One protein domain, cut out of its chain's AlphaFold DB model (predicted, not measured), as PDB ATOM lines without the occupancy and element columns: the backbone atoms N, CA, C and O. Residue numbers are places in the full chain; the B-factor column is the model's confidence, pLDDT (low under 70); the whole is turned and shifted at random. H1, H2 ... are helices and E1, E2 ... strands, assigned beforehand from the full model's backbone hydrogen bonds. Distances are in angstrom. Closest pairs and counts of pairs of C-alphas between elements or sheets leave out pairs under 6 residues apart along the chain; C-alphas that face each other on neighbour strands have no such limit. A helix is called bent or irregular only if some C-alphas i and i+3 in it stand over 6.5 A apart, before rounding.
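This is residues 14 to 133 of the 210 residues of a protein of Lactobacillus paracasei (UniProt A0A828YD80). One long helix, H4, runs along two lobes: the hairpin E1 and E2 and the helix H2 pack on its first part, and beyond its last residue the chain turns back into a parallel pair of strands, E3 and E4. The short helix H5 bridges the lobes by packing on H2, while H6 lies beyond the last residues of E3 and E4. The printed part has 120 residues with six named helices and four named strands, in the order E1, E2, H1, H2, H3, H4, E3, H5, E4, H6; the class is mixed, helices and strands. There are two sheets of two strands, E1 and E2 antiparallel, E3 and E4 parallel. The whole is compact, with a radius of gyration of the C-alphas of 14.9 A and spans of 42 by 38 by 23 A.

E1, residues 14 to 17, and E2, residues 23 to 29, form a hairpin at 154 degrees, with N 16 and O 24 3.0 A apart, within hydrogen-bond range. A tight link leads to H1, residues 31 to 37, which touches no helix. H2, residues 48 to 54, is the hub. It touches H3, residues 63 to 66, closest at the C-alphas of Arg 54 and Thr 66, 5.4 A. It also touches H4, residues 71 to 92, at a steep tilt of 46 degrees, opposite ways; H4 does this with residues 71 to 78 alone, and the closest C-alphas are those of Ile 51 and Ala 74, 5.4 A. The closest C-alphas of E2 and H4 are those of Val 23 and Ala 77, 5.8 A. E3, residues 99 to 103, H5, residues 106 to 110, and E4, residues 118 to 123, form a strand-helix-strand unit, two parallel neighbour strands with a helix between, with a right-handed crossover. N 101 and O 120 are 2.9 A apart, within hydrogen-bond range. H5 touches H2, closest at the C-alphas of Val 110 and Ala 52, 5.4 A. H6, residues 127 to 133, is close to but not clearly touching H5, with the C-alphas of Gly 128 and Gly 106 closest at 5.4 A. Every O i to N i+4 pair is within hydrogen-bond range in H2 and H4; the counts are 1 of 3 in H1, 0 of 1 in H5 and 1 of 3 in H6, where O i to N i+3 gives 2 of 4, 1 of 2 and 3 of 4, and H3 is too short for an i+4 pair.

E1 begins at C-alpha 14, (-43.547, -8.009, 40.428), and E2 is 15.3 A long. H4 runs 31.7 A, from C-alpha 71 at (-45.679, 8.556, 42.931) to C-alpha 92 at (-44.399, -7.325, 15.478). E3 measures 12.3 A and E4 13.3 A. H1 and H6 are irregular, with C-alphas 32 and 35 7.6 A apart and C-alphas 128 and 131 8.1 A apart; H5 is only just irregular, with C-alphas 106 and 109 6.6 A apart.

The C-alphas of Asp 20 and Ile 133 are the two farthest apart, 44.7 A. The printed part has no cut, and no link is long. The mean pLDDT of the printed part is 95.8, and no printed residue is under 70.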
ATOM      1  N   ILE A  14     -44.088  -8.630  39.216       98.56
ATOM      2  CA  ILE A  14     -43.547  -8.009  40.428       98.56
ATOM      3  C   ILE A  14     -42.734  -6.769  40.056       98.56
ATOM      4  O   ILE A  14     -41.904  -6.807  39.148       98.56
ATOM      5  N   VAL A  15     -42.956  -5.668  40.771       98.62
ATOM      6  CA  VAL A  15     -42.291  -4.382  40.535       98.62
ATOM      7  C   VAL A  15     -41.291  -4.117  41.653       98.62
ATOM      8  O   VAL A  15     -41.638  -4.146  42.833       98.62
ATOM      9  N   ARG A  16     -40.035  -3.841  41.291       97.81
ATOM     10  CA  ARG A  16     -38.943  -3.604  42.249       97.81
ATOM     11  C   ARG A  16     -38.176  -2.343  41.911       97.81
ATOM     12  O   ARG A  16     -37.984  -2.036  40.737       97.81
ATOM     13  N   GLN A  17     -37.692  -1.664  42.946       96.25
ATOM     14  CA  GLN A  17     -36.647  -0.660  42.807       96.25
ATOM     15  C   GLN A  17     -35.287  -1.307  43.070       96.25
ATOM     16  O   GLN A  17     -35.110  -1.997  44.073       96.25
ATOM     17  N   GLN A  18     -34.343  -1.090  42.166       94.81
ATOM     18  CA  GLN A  18     -32.964  -1.534  42.299       94.81
ATOM     19  C   GLN A  18     -32.152  -0.536  43.135       94.81
ATOM     20  O   GLN A  18     -32.580   0.593  43.384       94.81
ATOM     21  N   GLN A  19     -30.954  -0.941  43.563       92.50
ATOM     22  CA  GLN A  19     -30.073  -0.102  44.389       92.50
ATOM     23  C   GLN A  19     -29.632   1.191  43.687       92.50
ATOM     24  O   GLN A  19     -29.422   2.205  44.345       92.50
ATOM     25  N   ASP A  20     -29.522   1.166  42.359       92.19
ATOM     26  CA  ASP A  20     -29.191   2.326  41.524       92.19
ATOM     27  C   ASP A  20     -30.392   3.261  41.272       92.19
ATOM     28  O   ASP A  20     -30.270   4.273  40.583       92.19
ATOM     29  N   GLY A  21     -31.558   2.936  41.837       90.31
ATOM     30  CA  GLY A  21     -32.797   3.687  41.683       90.31
ATOM     31  C   GLY A  21     -33.618   3.312  40.449       90.31
ATOM     32  O   GLY A  21     -34.740   3.813  40.329       90.31
ATOM     33  N   SER A  22     -33.117   2.432  39.572       94.19
ATOM     34  CA  SER A  22     -33.871   1.922  38.423       94.19
ATOM     35  C   SER A  22     -35.055   1.057  38.863       94.19
ATOM     36  O   SER A  22     -35.079   0.504  39.966       94.19
ATOM     37  N   VAL A  23     -36.076   0.965  38.009       98.06
ATOM     38  CA  VAL A  23     -37.287   0.179  38.272       98.06
ATOM     39  C   VAL A  23     -37.367  -0.980  37.292       98.06
ATOM     40  O   VAL A  23     -37.167  -0.811  36.093       98.06
ATOM     41  N   THR A  24     -37.670  -2.163  37.814       97.81
ATOM     42  CA  THR A  24     -37.827  -3.395  37.034       97.81
ATOM     43  C   THR A  24     -39.226  -3.963  37.221       97.81
ATOM     44  O   THR A  24     -39.749  -3.924  38.338       97.81
ATOM     45  N   VAL A  25     -39.799  -4.530  36.157       98.25
ATOM     46  CA  VAL A  25     -41.127  -5.159  36.157       98.25
ATOM     47  C   VAL A  25     -41.016  -6.585  35.625       98.25
ATOM     48  O   VAL A  25     -40.639  -6.792  34.473       98.25
ATOM     49  N   GLY A  26     -41.349  -7.564  36.466       96.69
ATOM     50  CA  GLY A  26     -41.193  -8.981  36.152       96.69
ATOM     51  C   GLY A  26     -39.724  -9.411  35.969       96.69
ATOM     52  O   GLY A  26     -38.820  -8.759  36.502       96.69
ATOM     53  N   PRO A  27     -39.464 -10.511  35.227       95.31
ATOM     54  CA  PRO A  27     -40.446 -11.359  34.534       95.31
ATOM     55  C   PRO A  27     -41.257 -12.255  35.481       95.31
ATOM     56  O   PRO A  27     -42.232 -12.878  35.063       95.31
ATOM     57  N   ASP A  28     -40.856 -12.343  36.745       97.25
ATOM     58  CA  ASP A  28     -41.556 -13.108  37.760       97.25
ATOM     59  C   ASP A  28     -42.868 -12.439  38.194       97.25
ATOM     60  O   ASP A  28     -43.065 -11.225  38.086       97.25
ATOM     61  N   SER A  29     -43.814 -13.270  38.631       97.50
ATOM     62  CA  SER A  29     -45.200 -12.874  38.852       97.50
ATOM     63  C   SER A  29     -45.810 -13.664  40.000       97.50
ATOM     64  O   SER A  29     -45.556 -14.860  40.135       97.50
ATOM     65  N   VAL A  30     -46.671 -13.007  40.774       97.38
ATOM     66  CA  VAL A  30     -47.495 -13.665  41.804       97.38
ATOM     67  C   VAL A  30     -48.605 -14.534  41.188       97.38
ATOM     68  O   VAL A  30     -49.187 -15.390  41.852       97.38
ATOM     69  N   GLY A  31     -48.884 -14.358  39.889       94.56
ATOM     70  CA  GLY A  31     -49.778 -15.213  39.109       94.56
ATOM     71  C   GLY A  31     -51.162 -15.371  39.744       94.56
ATOM     72  O   GLY A  31     -51.848 -14.389  40.015       94.56
ATOM     73  N   TYR A  32     -51.566 -16.621  39.982       94.00
ATOM     74  CA  TYR A  32     -52.869 -16.947  40.574       94.00
ATOM     75  C   TYR A  32     -53.027 -16.460  42.023       94.00
ATOM     76  O   TYR A  32     -54.152 -16.362  42.498       94.00
ATOM     77  N   LYS A  33     -51.928 -16.130  42.715       97.25
ATOM     78  CA  LYS A  33     -51.934 -15.626  44.094       97.25
ATOM     79  C   LYS A  33     -52.079 -14.110  44.184       97.25
ATOM     80  O   LYS A  33     -51.866 -13.534  45.245       97.25
ATOM     81  N   ILE A  34     -52.406 -13.433  43.083       96.81
ATOM     82  CA  ILE A  34     -52.492 -11.968  43.052       96.81
ATOM     83  C   ILE A  34     -53.448 -11.405  44.109       96.81
ATOM     84  O   ILE A  34     -53.146 -10.377  44.700       96.81
ATOM     85  N   THR A  35     -54.550 -12.097  44.397       96.81
ATOM     86  CA  THR A  35     -55.519 -11.691  45.424       96.81
ATOM     87  C   THR A  35     -54.995 -11.828  46.850       96.81
ATOM     88  O   THR A  35     -55.562 -11.222  47.747       96.81
ATOM     89  N   ASP A  36     -53.925 -12.596  47.056       97.31
ATOM     90  CA  ASP A  36     -53.355 -12.859  48.379       97.31
ATOM     91  C   ASP A  36     -52.057 -12.064  48.591       97.31
ATOM     92  O   ASP A  36     -51.785 -11.569  49.684       97.31
ATOM     93  N   GLU A  37     -51.232 -11.943  47.546       98.00
ATOM     94  CA  GLU A  37     -49.876 -11.399  47.641       98.00
ATOM     95  C   GLU A  37     -49.768  -9.929  47.199       98.00
ATOM     96  O   GLU A  37     -48.883  -9.223  47.692       98.00
ATOM     97  N   ALA A  38     -50.643  -9.439  46.311       97.94
ATOM     98  CA  ALA A  38     -50.538  -8.071  45.800       97.94
ATOM     99  C   ALA A  38     -51.066  -7.023  46.791       97.94
ATOM    100  O   ALA A  38     -52.010  -7.253  47.555       97.94
ATOM    101  N   LEU A  39     -50.465  -5.835  46.752       97.94
ATOM    102  CA  LEU A  39     -50.697  -4.781  47.737       97.94
ATOM    103  C   LEU A  39     -52.150  -4.290  47.771       97.94
ATOM    104  O   LEU A  39     -52.708  -4.095  48.847       97.94
ATOM    105  N   THR A  40     -52.782  -4.118  46.608       97.62
ATOM    106  CA  THR A  40     -54.168  -3.642  46.467       97.62
ATOM    107  C   THR A  40     -55.197  -4.625  47.036       97.62
ATOM    108  O   THR A  40     -56.356  -4.264  47.221       97.62
ATOM    109  N   PHE A  41     -54.793  -5.857  47.358       97.88
ATOM    110  CA  PHE A  41     -55.640  -6.853  48.019       97.88
ATOM    111  C   PHE A  41     -55.250  -7.117  49.484       97.88
ATOM    112  O   PHE A  41     -55.845  -7.974  50.132       97.88
ATOM    113  N   GLY A  42     -54.294  -6.365  50.038       97.50
ATOM    114  CA  GLY A  42     -53.835  -6.514  51.426       97.50
ATOM    115  C   GLY A  42     -52.569  -7.353  51.593       97.50
ATOM    116  O   GLY A  42     -52.130  -7.560  52.725       97.50
ATOM    117  N   GLY A  43     -51.965  -7.802  50.491       97.75
ATOM    118  CA  GLY A  43     -50.651  -8.433  50.492       97.75
ATOM    119  C   GLY A  43     -49.510  -7.427  50.679       97.75
ATOM    120  O   GLY A  43     -49.709  -6.269  51.047       97.75
ATOM    121  N   ASN A  44     -48.278  -7.869  50.429       97.06
ATOM    122  CA  ASN A  44     -47.063  -7.076  50.649       97.06
ATOM    123  C   ASN A  44     -46.145  -6.989  49.419       97.06
ATOM    124  O   ASN A  44     -45.064  -6.403  49.505       97.06
ATOM    125  N   ILE A  45     -46.557  -7.553  48.284       98.12
ATOM    126  CA  ILE A  45     -45.804  -7.515  47.033       98.12
ATOM    127  C   ILE A  45     -46.387  -6.422  46.143       98.12
ATOM    128  O   ILE A  45     -47.585  -6.394  45.880       98.12
ATOM    129  N   ILE A  46     -45.531  -5.521  45.656       98.50
ATOM    130  CA  ILE A  46     -45.934  -4.525  44.661       98.50
ATOM    131  C   ILE A  46     -45.938  -5.188  43.283       98.50
ATOM    132  O   ILE A  46     -44.927  -5.732  42.837       98.50
ATOM    133  N   THR A  47     -47.068  -5.104  42.596       98.62
ATOM    134  CA  THR A  47     -47.307  -5.667  41.267       98.62
ATOM    135  C   THR A  47     -47.665  -4.581  40.254       98.62
ATOM    136  O   THR A  47     -47.969  -3.441  40.613       98.62
ATOM    137  N   ALA A  48     -47.656  -4.915  38.963       98.38
ATOM    138  CA  ALA A  48     -48.072  -3.995  37.907       98.38
ATOM    139  C   ALA A  48     -49.537  -3.533  38.067       98.38
ATOM    140  O   ALA A  48     -49.849  -2.382  37.757       98.38
ATOM    141  N   THR A  49     -50.423  -4.380  38.609       98.19
ATOM    142  CA  THR A  49     -51.792  -3.982  38.980       98.19
ATOM    143  C   THR A  49     -51.786  -2.884  40.041       98.19
ATOM    144  O   THR A  49     -52.510  -1.901  39.900       98.19
ATOM    145  N   ASP A  50     -50.933  -2.988  41.064       98.50
ATOM    146  CA  ASP A  50     -50.839  -1.967  42.115       98.50
ATOM    147  C   ASP A  50     -50.363  -0.622  41.557       98.50
ATOM    148  O   ASP A  50     -50.852   0.428  41.971       98.50
ATOM    149  N   ILE A  51     -49.449  -0.639  40.578       98.56
ATOM    150  CA  ILE A  51     -49.014   0.565  39.857       98.56
ATOM    151  C   ILE A  51     -50.174   1.180  39.068       98.56
ATOM    152  O   ILE A  51     -50.384   2.394  39.136       98.56
ATOM    153  N   ALA A  52     -50.946   0.360  38.352       98.06
ATOM    154  CA  ALA A  52     -52.103   0.824  37.593       98.06
ATOM    155  C   ALA A  52     -53.154   1.476  38.506       98.06
ATOM    156  O   ALA A  52     -53.605   2.587  38.225       98.06
ATOM    157  N   VAL A  53     -53.480   0.842  39.635       97.94
ATOM    158  CA  VAL A  53     -54.403   1.389  40.643       97.94
ATOM    159  C   VAL A  53     -53.840   2.668  41.261       97.94
ATOM    160  O   VAL A  53     -54.537   3.681  41.341       97.94
ATOM    161  N   ARG A  54     -52.548   2.681  41.620       98.06
ATOM    162  CA  ARG A  54     -51.888   3.846  42.226       98.06
ATOM    163  C   ARG A  54     -51.966   5.100  41.358       98.06
ATOM    164  O   ARG A  54     -52.041   6.214  41.891       98.06
ATOM    165  N   LEU A  55     -51.883   4.912  40.044       97.81
ATOM    166  CA  LEU A  55     -51.903   5.971  39.038       97.81
ATOM    167  C   LEU A  55     -53.308   6.263  38.492       97.81
ATOM    168  O   LEU A  55     -53.443   7.133  37.636       97.81
ATOM    169  N   GLY A  56     -54.343   5.577  38.988       96.19
ATOM    170  CA  GLY A  56     -55.728   5.786  38.561       96.19
ATOM    171  C   GLY A  56     -56.042   5.244  37.165       96.19
ATOM    172  O   GLY A  56     -56.977   5.717  36.528       96.19
ATOM    173  N   LEU A  57     -55.268   4.272  36.673       94.69
ATOM    174  CA  LEU A  57     -55.522   3.591  35.398       94.69
ATOM    175  C   LEU A  57     -56.569   2.472  35.529       94.69
ATOM    176  O   LEU A  57     -57.125   2.029  34.525       94.69
ATOM    177  N   SER A  58     -56.812   1.985  36.750       93.50
ATOM    178  CA  SER A  58     -57.737   0.887  37.031       93.50
ATOM    179  C   SER A  58     -58.324   0.981  38.441       93.50
ATOM    180  O   SER A  58     -57.691   1.518  39.349       93.50
ATOM    181  N   GLU A  59     -59.516   0.418  38.624       92.25
ATOM    182  CA  GLU A  59     -60.257   0.367  39.890       92.25
ATOM    183  C   GLU A  59     -60.350  -1.090  40.380       92.25
ATOM    184  O   GLU A  59     -61.409  -1.712  40.356       92.25
ATOM    185  N   VAL A  60     -59.208  -1.672  40.761       93.56
ATOM    186  CA  VAL A  60     -59.101  -3.068  41.222       93.56
ATOM    187  C   VAL A  60     -58.610  -3.118  42.669       93.56
ATOM    188  O   VAL A  60     -57.609  -2.489  43.008       93.56
ATOM    189  N   GLY A  61     -59.269  -3.918  43.509       95.75
ATOM    190  CA  GLY A  61     -58.938  -4.022  44.935       95.75
ATOM    191  C   GLY A  61     -59.232  -2.724  45.696       95.75
ATOM    192  O   GLY A  61     -60.162  -2.001  45.345       95.75
ATOM    193  N   ASP A  62     -58.456  -2.443  46.744       97.19
ATOM    194  CA  ASP A  62     -58.556  -1.229  47.557       97.19
ATOM    195  C   ASP A  62     -57.458  -0.206  47.188       97.19
ATOM    196  O   ASP A  62     -56.291  -0.351  47.583       97.19
ATOM    197  N   PRO A  63     -57.815   0.907  46.513       96.12
ATOM    198  CA  PRO A  63     -56.864   1.951  46.152       96.12
ATOM    199  C   PRO A  63     -56.151   2.593  47.348       96.12
ATOM    200  O   PRO A  63     -55.057   3.138  47.173       96.12
ATOM    201  N   GLN A  64     -56.726   2.552  48.557       97.44
ATOM    202  CA  GLN A  64     -56.092   3.114  49.754       97.44
ATOM    203  C   GLN A  64     -54.784   2.399  50.084       97.44
ATOM    204  O   GLN A  64     -53.809   3.061  50.448       97.44
ATOM    205  N   LEU A  65     -54.730   1.081  49.881       97.56
ATOM    206  CA  LEU A  65     -53.547   0.265  50.150       97.56
ATOM    207  C   LEU A  65     -52.387   0.613  49.217       97.56
ATOM    208  O   LEU A  65     -51.226   0.525  49.607       97.56
ATOM    209  N   THR A  66     -52.681   1.089  48.006       97.44
ATOM    210  CA  THR A  66     -51.641   1.480  47.048       97.44
ATOM    211  C   THR A  66     -51.041   2.853  47.341       97.44
ATOM    212  O   THR A  66     -49.938   3.136  46.886       97.44
ATOM    213  N   LYS A  67     -51.686   3.715  48.146       97.00
ATOM    214  CA  LYS A  67     -51.216   5.096  48.405       97.00
ATOM    215  C   LYS A  67     -49.807   5.179  48.988       97.00
ATOM    216  O   LYS A  67     -49.131   6.185  48.768       97.00
ATOM    217  N   GLN A  68     -49.376   4.135  49.696       95.44
ATOM    218  CA  GLN A  68     -48.020   4.012  50.235       95.44
ATOM    219  C   GLN A  68     -46.940   3.904  49.148       95.44
ATOM    220  O   GLN A  68     -45.782   4.217  49.407       95.44
ATOM    221  N   ILE A  69     -47.309   3.522  47.919       98.00
ATOM    222  CA  ILE A  69     -46.404   3.500  46.773       98.00
ATOM    223  C   ILE A  69     -46.055   4.952  46.394       98.00
ATOM    224  O   ILE A  69     -46.956   5.734  46.047       98.00
ATOM    225  N   PRO A  70     -44.764   5.345  46.418       97.62
ATOM    226  CA  PRO A  70     -44.350   6.686  46.025       97.62
ATOM    227  C   PRO A  70     -44.701   6.984  44.563       97.62
ATOM    228  O   PRO A  70     -44.426   6.180  43.675       97.62
ATOM    229  N   LEU A  71     -45.246   8.176  44.287       98.00
ATOM    230  CA  LEU A  71     -45.679   8.556  42.931       98.00
ATOM    231  C   LEU A  71     -44.556   8.465  41.894       98.00
ATOM    232  O   LEU A  71     -44.778   7.944  40.807       98.00
ATOM    233  N   LYS A  72     -43.346   8.921  42.242       97.19
ATOM    234  CA  LYS A  72     -42.183   8.851  41.342       97.19
ATOM    235  C   LYS A  72     -41.840   7.410  40.960       97.19
ATOM    236  O   LYS A  72     -41.532   7.144  39.806       97.19
ATOM    237  N   PHE A  73     -41.923   6.489  41.921       98.19
ATOM    238  CA  PHE A  73     -41.672   5.072  41.681       98.19
ATOM    239  C   PHE A  73     -42.760   4.459  40.792       98.19
ATOM    240  O   PHE A  73     -42.441   3.779  39.824       98.19
ATOM    241  N   ALA A  74     -44.034   4.770  41.055       98.31
ATOM    242  CA  ALA A  74     -45.133   4.295  40.222       98.31
ATOM    243  C   ALA A  74     -45.038   4.807  38.774       98.31
ATOM    244  O   ALA A  74     -45.228   4.038  37.837       98.31
ATOM    245  N   GLN A  75     -44.689   6.080  38.580       98.00
ATOM    246  CA  GLN A  75     -44.474   6.658  37.249       98.00
ATOM    247  C   GLN A  75     -43.308   5.993  36.513       98.00
ATOM    248  O   GLN A  75     -43.445   5.667  35.338       98.00
ATOM    249  N   ALA A  76     -42.189   5.745  37.202       98.25
ATOM    250  CA  ALA A  76     -41.058   5.025  36.626       98.25
ATOM    251  C   ALA A  76     -41.438   3.586  36.236       98.25
ATOM    252  O   ALA A  76     -41.119   3.152  35.134       98.25
ATOM    253  N   ALA A  77     -42.196   2.880  37.083       98.44
ATOM    254  CA  ALA A  77     -42.707   1.547  36.769       98.44
ATOM    255  C   ALA A  77     -43.629   1.549  35.540       98.44
ATOM    256  O   ALA A  77     -43.488   0.695  34.667       98.44
ATOM    257  N   LEU A  78     -44.548   2.516  35.440       98.38
ATOM    258  CA  LEU A  78     -45.424   2.649  34.276       98.38
ATOM    259  C   LEU A  78     -44.629   2.943  32.998       98.38
ATOM    260  O   LEU A  78     -44.980   2.417  31.943       98.38
ATOM    261  N   GLN A  79     -43.560   3.739  33.083       97.94
ATOM    262  CA  GLN A  79     -42.674   3.972  31.944       97.94
ATOM    263  C   GLN A  79     -42.006   2.666  31.498       97.94
ATOM    264  O   GLN A  79     -42.088   2.325  30.324       97.94
ATOM    265  N   THR A  80     -41.460   1.875  32.427       98.12
ATOM    266  CA  THR A  80     -40.892   0.554  32.110       98.12
ATOM    267  C   THR A  80     -41.916  -0.362  31.431       98.12
ATOM    268  O   THR A  80     -41.604  -0.998  30.429       98.12
ATOM    269  N   ILE A  81     -43.158  -0.399  31.928       98.25
ATOM    270  CA  ILE A  81     -44.264  -1.157  31.315       98.25
ATOM    271  C   ILE A  81     -44.544  -0.660  29.891       98.25
ATOM    272  O   ILE A  81     -44.675  -1.465  28.970       98.25
ATOM    273  N   SER A  82     -44.623   0.661  29.709       97.75
ATOM    274  CA  SER A  82     -44.847   1.296  28.410       97.75
ATOM    275  C   SER A  82     -43.768   0.902  27.404       97.75
ATOM    276  O   SER A  82     -44.098   0.489  26.294       97.75
ATOM    277  N   ASP A  83     -42.499   0.969  27.802       97.44
ATOM    278  CA  ASP A  83     -41.355   0.660  26.944       97.44
ATOM    279  C   ASP A  83     -41.346  -0.823  26.549       97.44
ATOM    280  O   ASP A  83     -41.163  -1.159  25.380       97.44
ATOM    281  N   MET A  84     -41.623  -1.726  27.498       97.62
ATOM    282  CA  MET A  84     -41.737  -3.164  27.223       97.62
ATOM    283  C   MET A  84     -42.823  -3.465  26.183       97.62
ATOM    284  O   MET A  84     -42.598  -4.261  25.267       97.62
ATOM    285  N   ILE A  85     -43.993  -2.828  26.309       97.00
ATOM    286  CA  ILE A  85     -45.103  -2.995  25.365       97.00
ATOM    287  C   ILE A  85     -44.743  -2.386  24.003       97.00
ATOM    288  O   ILE A  85     -44.957  -3.033  22.980       97.00
ATOM    289  N   ALA A  86     -44.175  -1.178  23.974       96.25
ATOM    290  CA  ALA A  86     -43.794  -0.494  22.739       96.25
ATOM    291  C   ALA A  86     -42.751  -1.292  21.941       96.25
ATOM    292  O   ALA A  86     -42.933  -1.503  20.745       96.25
ATOM    293  N   VAL A  87     -41.722  -1.829  22.604       96.38
ATOM    294  CA  VAL A  87     -40.705  -2.687  21.969       96.38
ATOM    295  C   VAL A  87     -41.317  -3.972  21.403       96.38
ATOM    296  O   VAL A  87     -40.913  -4.426  20.333       96.38
ATOM    297  N   ALA A  88     -42.276  -4.581  22.106       95.88
ATOM    298  CA  ALA A  88     -42.954  -5.779  21.616       95.88
ATOM    299  C   ALA A  88     -43.833  -5.482  20.394       95.88
ATOM    300  O   ALA A  88     -43.823  -6.244  19.431       95.88
ATOM    301  N   ILE A  89     -44.552  -4.357  20.409       95.56
ATOM    302  CA  ILE A  89     -45.341  -3.902  19.261       95.56
ATOM    303  C   ILE A  89     -44.421  -3.636  18.073       95.56
ATOM    304  O   ILE A  89     -44.691  -4.141  16.991       95.56
ATOM    305  N   ASP A  90     -43.328  -2.898  18.271       94.62
ATOM    306  CA  ASP A  90     -42.412  -2.527  17.192       94.62
ATOM    307  C   ASP A  90     -41.822  -3.750  16.477       94.62
ATOM    308  O   ASP A  90     -41.833  -3.818  15.251       94.62
ATOM    309  N   LYS A  91     -41.441  -4.785  17.236       94.25
ATOM    310  CA  LYS A  91     -40.961  -6.063  16.685       94.25
ATOM    311  C   LYS A  91     -42.006  -6.837  15.877       94.25
ATOM    312  O   LYS A  91     -41.621  -7.622  15.018       94.25
ATOM    313  N   MET A  92     -43.293  -6.645  16.163       93.75
ATOM    314  CA  MET A  92     -44.399  -7.325  15.478       93.75
ATOM    315  C   MET A  92     -44.936  -6.542  14.277       93.75
ATOM    316  O   MET A  92     -45.686  -7.088  13.466       93.75
ATOM    317  N   LYS A  93     -44.609  -5.252  14.158       91.44
ATOM    318  CA  LYS A  93     -45.089  -4.428  13.051       91.44
ATOM    319  C   LYS A  93     -44.490  -4.902  11.730       91.44
ATOM    320  O   LYS A  93     -43.294  -5.133  11.605       91.44
ATOM    321  N   THR A  94     -45.329  -4.945  10.701       90.69
ATOM    322  CA  THR A  94     -44.910  -5.254   9.325       90.69
ATOM    323  C   THR A  94     -44.472  -4.011   8.543       90.69
ATOM    324  O   THR A  94     -44.087  -4.118   7.381       90.69
ATOM    325  N   SER A  95     -44.567  -2.819   9.140       93.81
ATOM    326  CA  SER A  95     -44.164  -1.543   8.540       93.81
ATOM    327  C   SER A  95     -43.793  -0.513   9.613       93.81
ATOM    328  O   SER A  95     -44.049  -0.711  10.798       93.81
ATOM    329  N   ALA A  96     -43.209   0.617   9.207       92.56
ATOM    330  CA  ALA A  96     -42.864   1.703  10.127       92.56
ATOM    331  C   ALA A  96     -44.087   2.510  10.615       92.56
ATOM    332  O   ALA A  96     -44.016   3.160  11.659       92.56
ATOM    333  N   GLU A  97     -45.223   2.436   9.917       95.06
ATOM    334  CA  GLU A  97     -46.427   3.225  10.209       95.06
ATOM    335  C   GLU A  97     -47.023   2.915  11.591       95.06
ATOM    336  O   GLU A  97     -46.963   1.764  12.027       95.06
ATOM    337  N   PRO A  98     -47.621   3.886  12.306       94.75
ATOM    338  CA  PRO A  98     -48.224   3.630  13.611       94.75
ATOM    339  C   PRO A  98     -49.304   2.536  13.569       94.75
ATOM    340  O   PRO A  98     -50.235   2.589  12.766       94.75
ATOM    341  N   ALA A  99     -49.216   1.559  14.474       94.25
ATOM    342  CA  ALA A  99     -50.150   0.435  14.511       94.25
ATOM    343  C   ALA A  99     -51.502   0.817  15.140       94.25
ATOM    344  O   ALA A  99     -51.587   1.705  15.995       94.25
ATOM    345  N   THR A 100     -52.564   0.099  14.763       95.19
ATOM    346  CA  THR A 100     -53.789   0.022  15.575       95.19
ATOM    347  C   THR A 100     -53.673  -1.181  16.500       95.19
ATOM    348  O   THR A 100     -53.508  -2.301  16.028       95.19
ATOM    349  N   VAL A 101     -53.769  -0.955  17.808       95.50
ATOM    350  CA  VAL A 101     -53.643  -1.998  18.832       95.50
ATOM    351  C   VAL A 101     -54.976  -2.180  19.535       95.50
ATOM    352  O   VAL A 101     -55.570  -1.212  20.013       95.50
ATOM    353  N   ILE A 102     -55.433  -3.426  19.618       95.38
ATOM    354  CA  ILE A 102     -56.623  -3.815  20.373       95.38
ATOM    355  C   ILE A 102     -56.146  -4.477  21.664       95.38
ATOM    356  O   ILE A 102     -55.518  -5.532  21.630       95.38
ATOM    357  N   LEU A 103     -56.413  -3.838  22.802       95.12
ATOM    358  CA  LEU A 103     -56.068  -4.377  24.113       95.12
ATOM    359  C   LEU A 103     -57.188  -5.291  24.606       95.12
ATOM    360  O   LEU A 103     -58.337  -4.865  24.733       95.12
ATOM    361  N   VAL A 104     -56.833  -6.535  24.914       95.69
ATOM    362  CA  VAL A 104     -57.758  -7.563  25.397       95.69
ATOM    363  C   VAL A 104     -57.170  -8.320  26.588       95.69
ATOM    364  O   VAL A 104     -55.976  -8.231  26.875       95.69
ATOM    365  N   GLY A 105     -58.018  -9.080  27.278       93.12
ATOM    366  CA  GLY A 105     -57.664  -9.850  28.465       93.12
ATOM    367  C   GLY A 105     -57.525  -8.997  29.730       93.12
ATOM    368  O   GLY A 105     -57.414  -7.773  29.687       93.12
ATOM    369  N   GLY A 106     -57.511  -9.659  30.888       89.44
ATOM    370  CA  GLY A 106     -57.448  -8.981  32.192       89.44
ATOM    371  C   GLY A 106     -56.166  -8.172  32.422       89.44
ATOM    372  O   GLY A 106     -56.166  -7.223  33.196       89.44
ATOM    373  N   GLY A 107     -55.082  -8.495  31.708       90.12
ATOM    374  CA  GLY A 107     -53.823  -7.747  31.763       90.12
ATOM    375  C   GLY A 107     -53.875  -6.376  31.085       90.12
ATOM    376  O   GLY A 107     -52.992  -5.561  31.327       90.12
ATOM    377  N   ALA A 108     -54.905  -6.070  30.288       94.00
ATOM    378  CA  ALA A 108     -55.020  -4.790  29.581       94.00
ATOM    379  C   ALA A 108     -55.017  -3.564  30.515       94.00
ATOM    380  O   ALA A 108     -54.702  -2.455  30.075       94.00
ATOM    381  N   ILE A 109     -55.338  -3.761  31.797       93.69
ATOM    382  CA  ILE A 109     -55.385  -2.707  32.817       93.69
ATOM    383  C   ILE A 109     -54.019  -2.076  33.111       93.69
ATOM    384  O   ILE A 109     -53.974  -0.937  33.564       93.69
ATOM    385  N   VAL A 110     -52.912  -2.791  32.865       95.88
ATOM    386  CA  VAL A 110     -51.565  -2.255  33.137       95.88
ATOM    387  C   VAL A 110     -51.026  -1.422  31.977       95.88
ATOM    388  O   VAL A 110     -50.046  -0.700  32.140       95.88
ATOM    389  N   ALA A 111     -51.653  -1.506  30.801       95.62
ATOM    390  CA  ALA A 111     -51.212  -0.772  29.627       95.62
ATOM    391  C   ALA A 111     -51.589   0.720  29.743       95.62
ATOM    392  O   ALA A 111     -52.759   1.037  29.998       95.62
ATOM    393  N   PRO A 112     -50.652   1.650  29.479       94.25
ATOM    394  CA  PRO A 112     -50.924   3.084  29.520       94.25
ATOM    395  C   PRO A 112     -51.959   3.511  28.465       94.25
ATOM    396  O   PRO A 112     -52.285   2.790  27.517       94.25
ATOM    397  N   HIS A 113     -52.497   4.725  28.598       92.44
ATOM    398  CA  HIS A 113     -53.453   5.267  27.622       92.44
ATOM    399  C   HIS A 113     -52.823   5.623  26.270       92.44
ATOM    400  O   HIS A 113     -53.543   5.748  25.281       92.44
ATOM    401  N   ARG A 114     -51.498   5.789  26.225       93.81
ATOM    402  CA  ARG A 114     -50.717   6.069  25.018       93.81
ATOM    403  C   ARG A 114     -49.489   5.171  25.003       93.81
ATOM    404  O   ARG A 114     -48.895   4.953  26.051       93.81
ATOM    405  N   LEU A 115     -49.138   4.688  23.820       95.50
ATOM    406  CA  LEU A 115     -47.969   3.853  23.567       95.50
ATOM    407  C   LEU A 115     -47.231   4.428  22.363       95.50
ATOM    408  O   LEU A 115     -47.861   4.871  21.399       95.50
ATOM    409  N   GLU A 116     -45.907   4.426  22.423       93.44
ATOM    410  CA  GLU A 116     -45.083   4.803  21.282       93.44
ATOM    411  C   GLU A 116     -45.303   3.826  20.117       93.44
ATOM    412  O   GLU A 116     -45.562   2.641  20.319       93.44
ATOM    413  N   GLY A 117     -45.281   4.337  18.884       92.50
ATOM    414  CA  GLY A 117     -45.515   3.524  17.687       92.50
ATOM    415  C   GLY A 117     -46.968   3.071  17.473       92.50
ATOM    416  O   GLY A 117     -47.233   2.360  16.501       92.50
ATOM    417  N   VAL A 118     -47.915   3.496  18.321       96.50
ATOM    418  CA  VAL A 118     -49.348   3.165  18.221       96.50
ATOM    419  C   VAL A 118     -50.165   4.406  17.871       96.50
ATOM    420  O   VAL A 118     -50.226   5.363  18.638       96.50
ATOM    421  N   GLY A 119     -50.842   4.378  16.720       95.81
ATOM    422  CA  GLY A 119     -51.710   5.471  16.269       95.81
ATOM    423  C   GLY A 119     -53.102   5.425  16.899       95.81
ATOM    424  O   GLY A 119     -53.707   6.462  17.168       95.81
ATOM    425  N   LYS A 120     -53.611   4.216  17.168       95.75
ATOM    426  CA  LYS A 120     -54.922   4.005  17.788       95.75
ATOM    427  C   LYS A 120     -54.864   2.855  18.782       95.75
ATOM    428  O   LYS A 120     -54.495   1.741  18.423       95.75
ATOM    429  N   LEU A 121     -55.287   3.127  20.014       95.62
ATOM    430  CA  LEU A 121     -55.382   2.137  21.081       95.62
ATOM    431  C   LEU A 121     -56.857   1.880  21.407       95.62
ATOM    432  O   LEU A 121     -57.555   2.771  21.891       95.62
ATOM    433  N   VAL A 122     -57.336   0.675  21.111       95.75
ATOM    434  CA  VAL A 122     -58.736   0.269  21.273       95.75
ATOM    435  C   VAL A 122     -58.887  -0.555  22.545       95.75
ATOM    436  O   VAL A 122     -58.138  -1.505  22.768       95.75
ATOM    437  N   ARG A 123     -59.874  -0.194  23.368       93.44
ATOM    438  CA  ARG A 123     -60.329  -0.967  24.527       93.44
ATOM    439  C   ARG A 123     -61.820  -1.216  24.350       93.44
ATOM    440  O   ARG A 123     -62.586  -0.259  24.279       93.44
ATOM    441  N   ASP A 124     -62.201  -2.479  24.241       92.94
ATOM    442  CA  ASP A 124     -63.598  -2.884  24.107       92.94
ATOM    443  C   ASP A 124     -64.151  -3.327  25.475       92.94
ATOM    444  O   ASP A 124     -63.419  -3.990  26.218       92.94
ATOM    445  N   PRO A 125     -65.412  -3.010  25.834       91.50
ATOM    446  CA  PRO A 125     -66.036  -3.515  27.060       91.50
ATOM    447  C   PRO A 125     -66.027  -5.049  27.180       91.50
ATOM    448  O   PRO A 125     -65.941  -5.581  28.284       91.50
ATOM    449  N   LEU A 126     -66.066  -5.768  26.055       92.12
ATOM    450  CA  LEU A 126     -65.972  -7.229  25.982       92.12
ATOM    451  C   LEU A 126     -64.523  -7.733  25.897       92.12
ATOM    452  O   LEU A 126     -64.285  -8.940  25.845       92.12
ATOM    453  N   GLY A 127     -63.530  -6.837  25.929       92.12
ATOM    454  CA  GLY A 127     -62.113  -7.181  25.816       92.12
ATOM    455  C   GLY A 127     -61.640  -8.172  26.884       92.12
ATOM    456  O   GLY A 127     -60.780  -9.005  26.607       92.12
ATOM    457  N   GLY A 128     -62.245  -8.155  28.078       91.94
ATOM    458  CA  GLY A 128     -61.946  -9.110  29.153       91.94
ATOM    459  C   GLY A 128     -62.274 -10.569  28.812       91.94
ATOM    460  O   GLY A 128     -61.658 -11.473  29.370       91.94
ATOM    461  N   VAL A 129     -63.187 -10.805  27.863       94.19
ATOM    462  CA  VAL A 129     -63.629 -12.141  27.423       94.19
ATOM    463  C   VAL A 129     -63.307 -12.418  25.951       94.19
ATOM    464  O   VAL A 129     -63.826 -13.373  25.375       94.19
ATOM    465  N   ALA A 130     -62.420 -11.629  25.335       94.12
ATOM    466  CA  ALA A 130     -62.090 -11.744  23.913       94.12
ATOM    467  C   ALA A 130     -61.662 -13.163  23.498       94.12
ATOM    468  O   ALA A 130     -62.062 -13.632  22.438       94.12
ATOM    469  N   ASN A 131     -60.918 -13.881  24.350       92.50
ATOM    470  CA  ASN A 131     -60.514 -15.265  24.070       92.50
ATOM    471  C   ASN A 131     -61.717 -16.220  23.998       92.50
ATOM    472  O   ASN A 131     -61.762 -17.081  23.125       92.50
ATOM    473  N   ALA A 132     -62.701 -16.055  24.888       93.56
ATOM    474  CA  ALA A 132     -63.924 -16.857  24.873       93.56
ATOM    475  C   ALA A 132     -64.781 -16.539  23.643       93.56
ATOM    476  O   ALA A 132     -65.297 -17.450  23.001       93.56
ATOM    477  N   ILE A 133     -64.869 -15.256  23.268       92.81
ATOM    478  CA  ILE A 133     -65.532 -14.833  22.029       92.81
ATOM    479  C   ILE A 133     -64.843 -15.479  20.827       92.81
ATOM    480  O   ILE A 133     -65.518 -16.123  20.028       92.81
TER     481      ILE A 133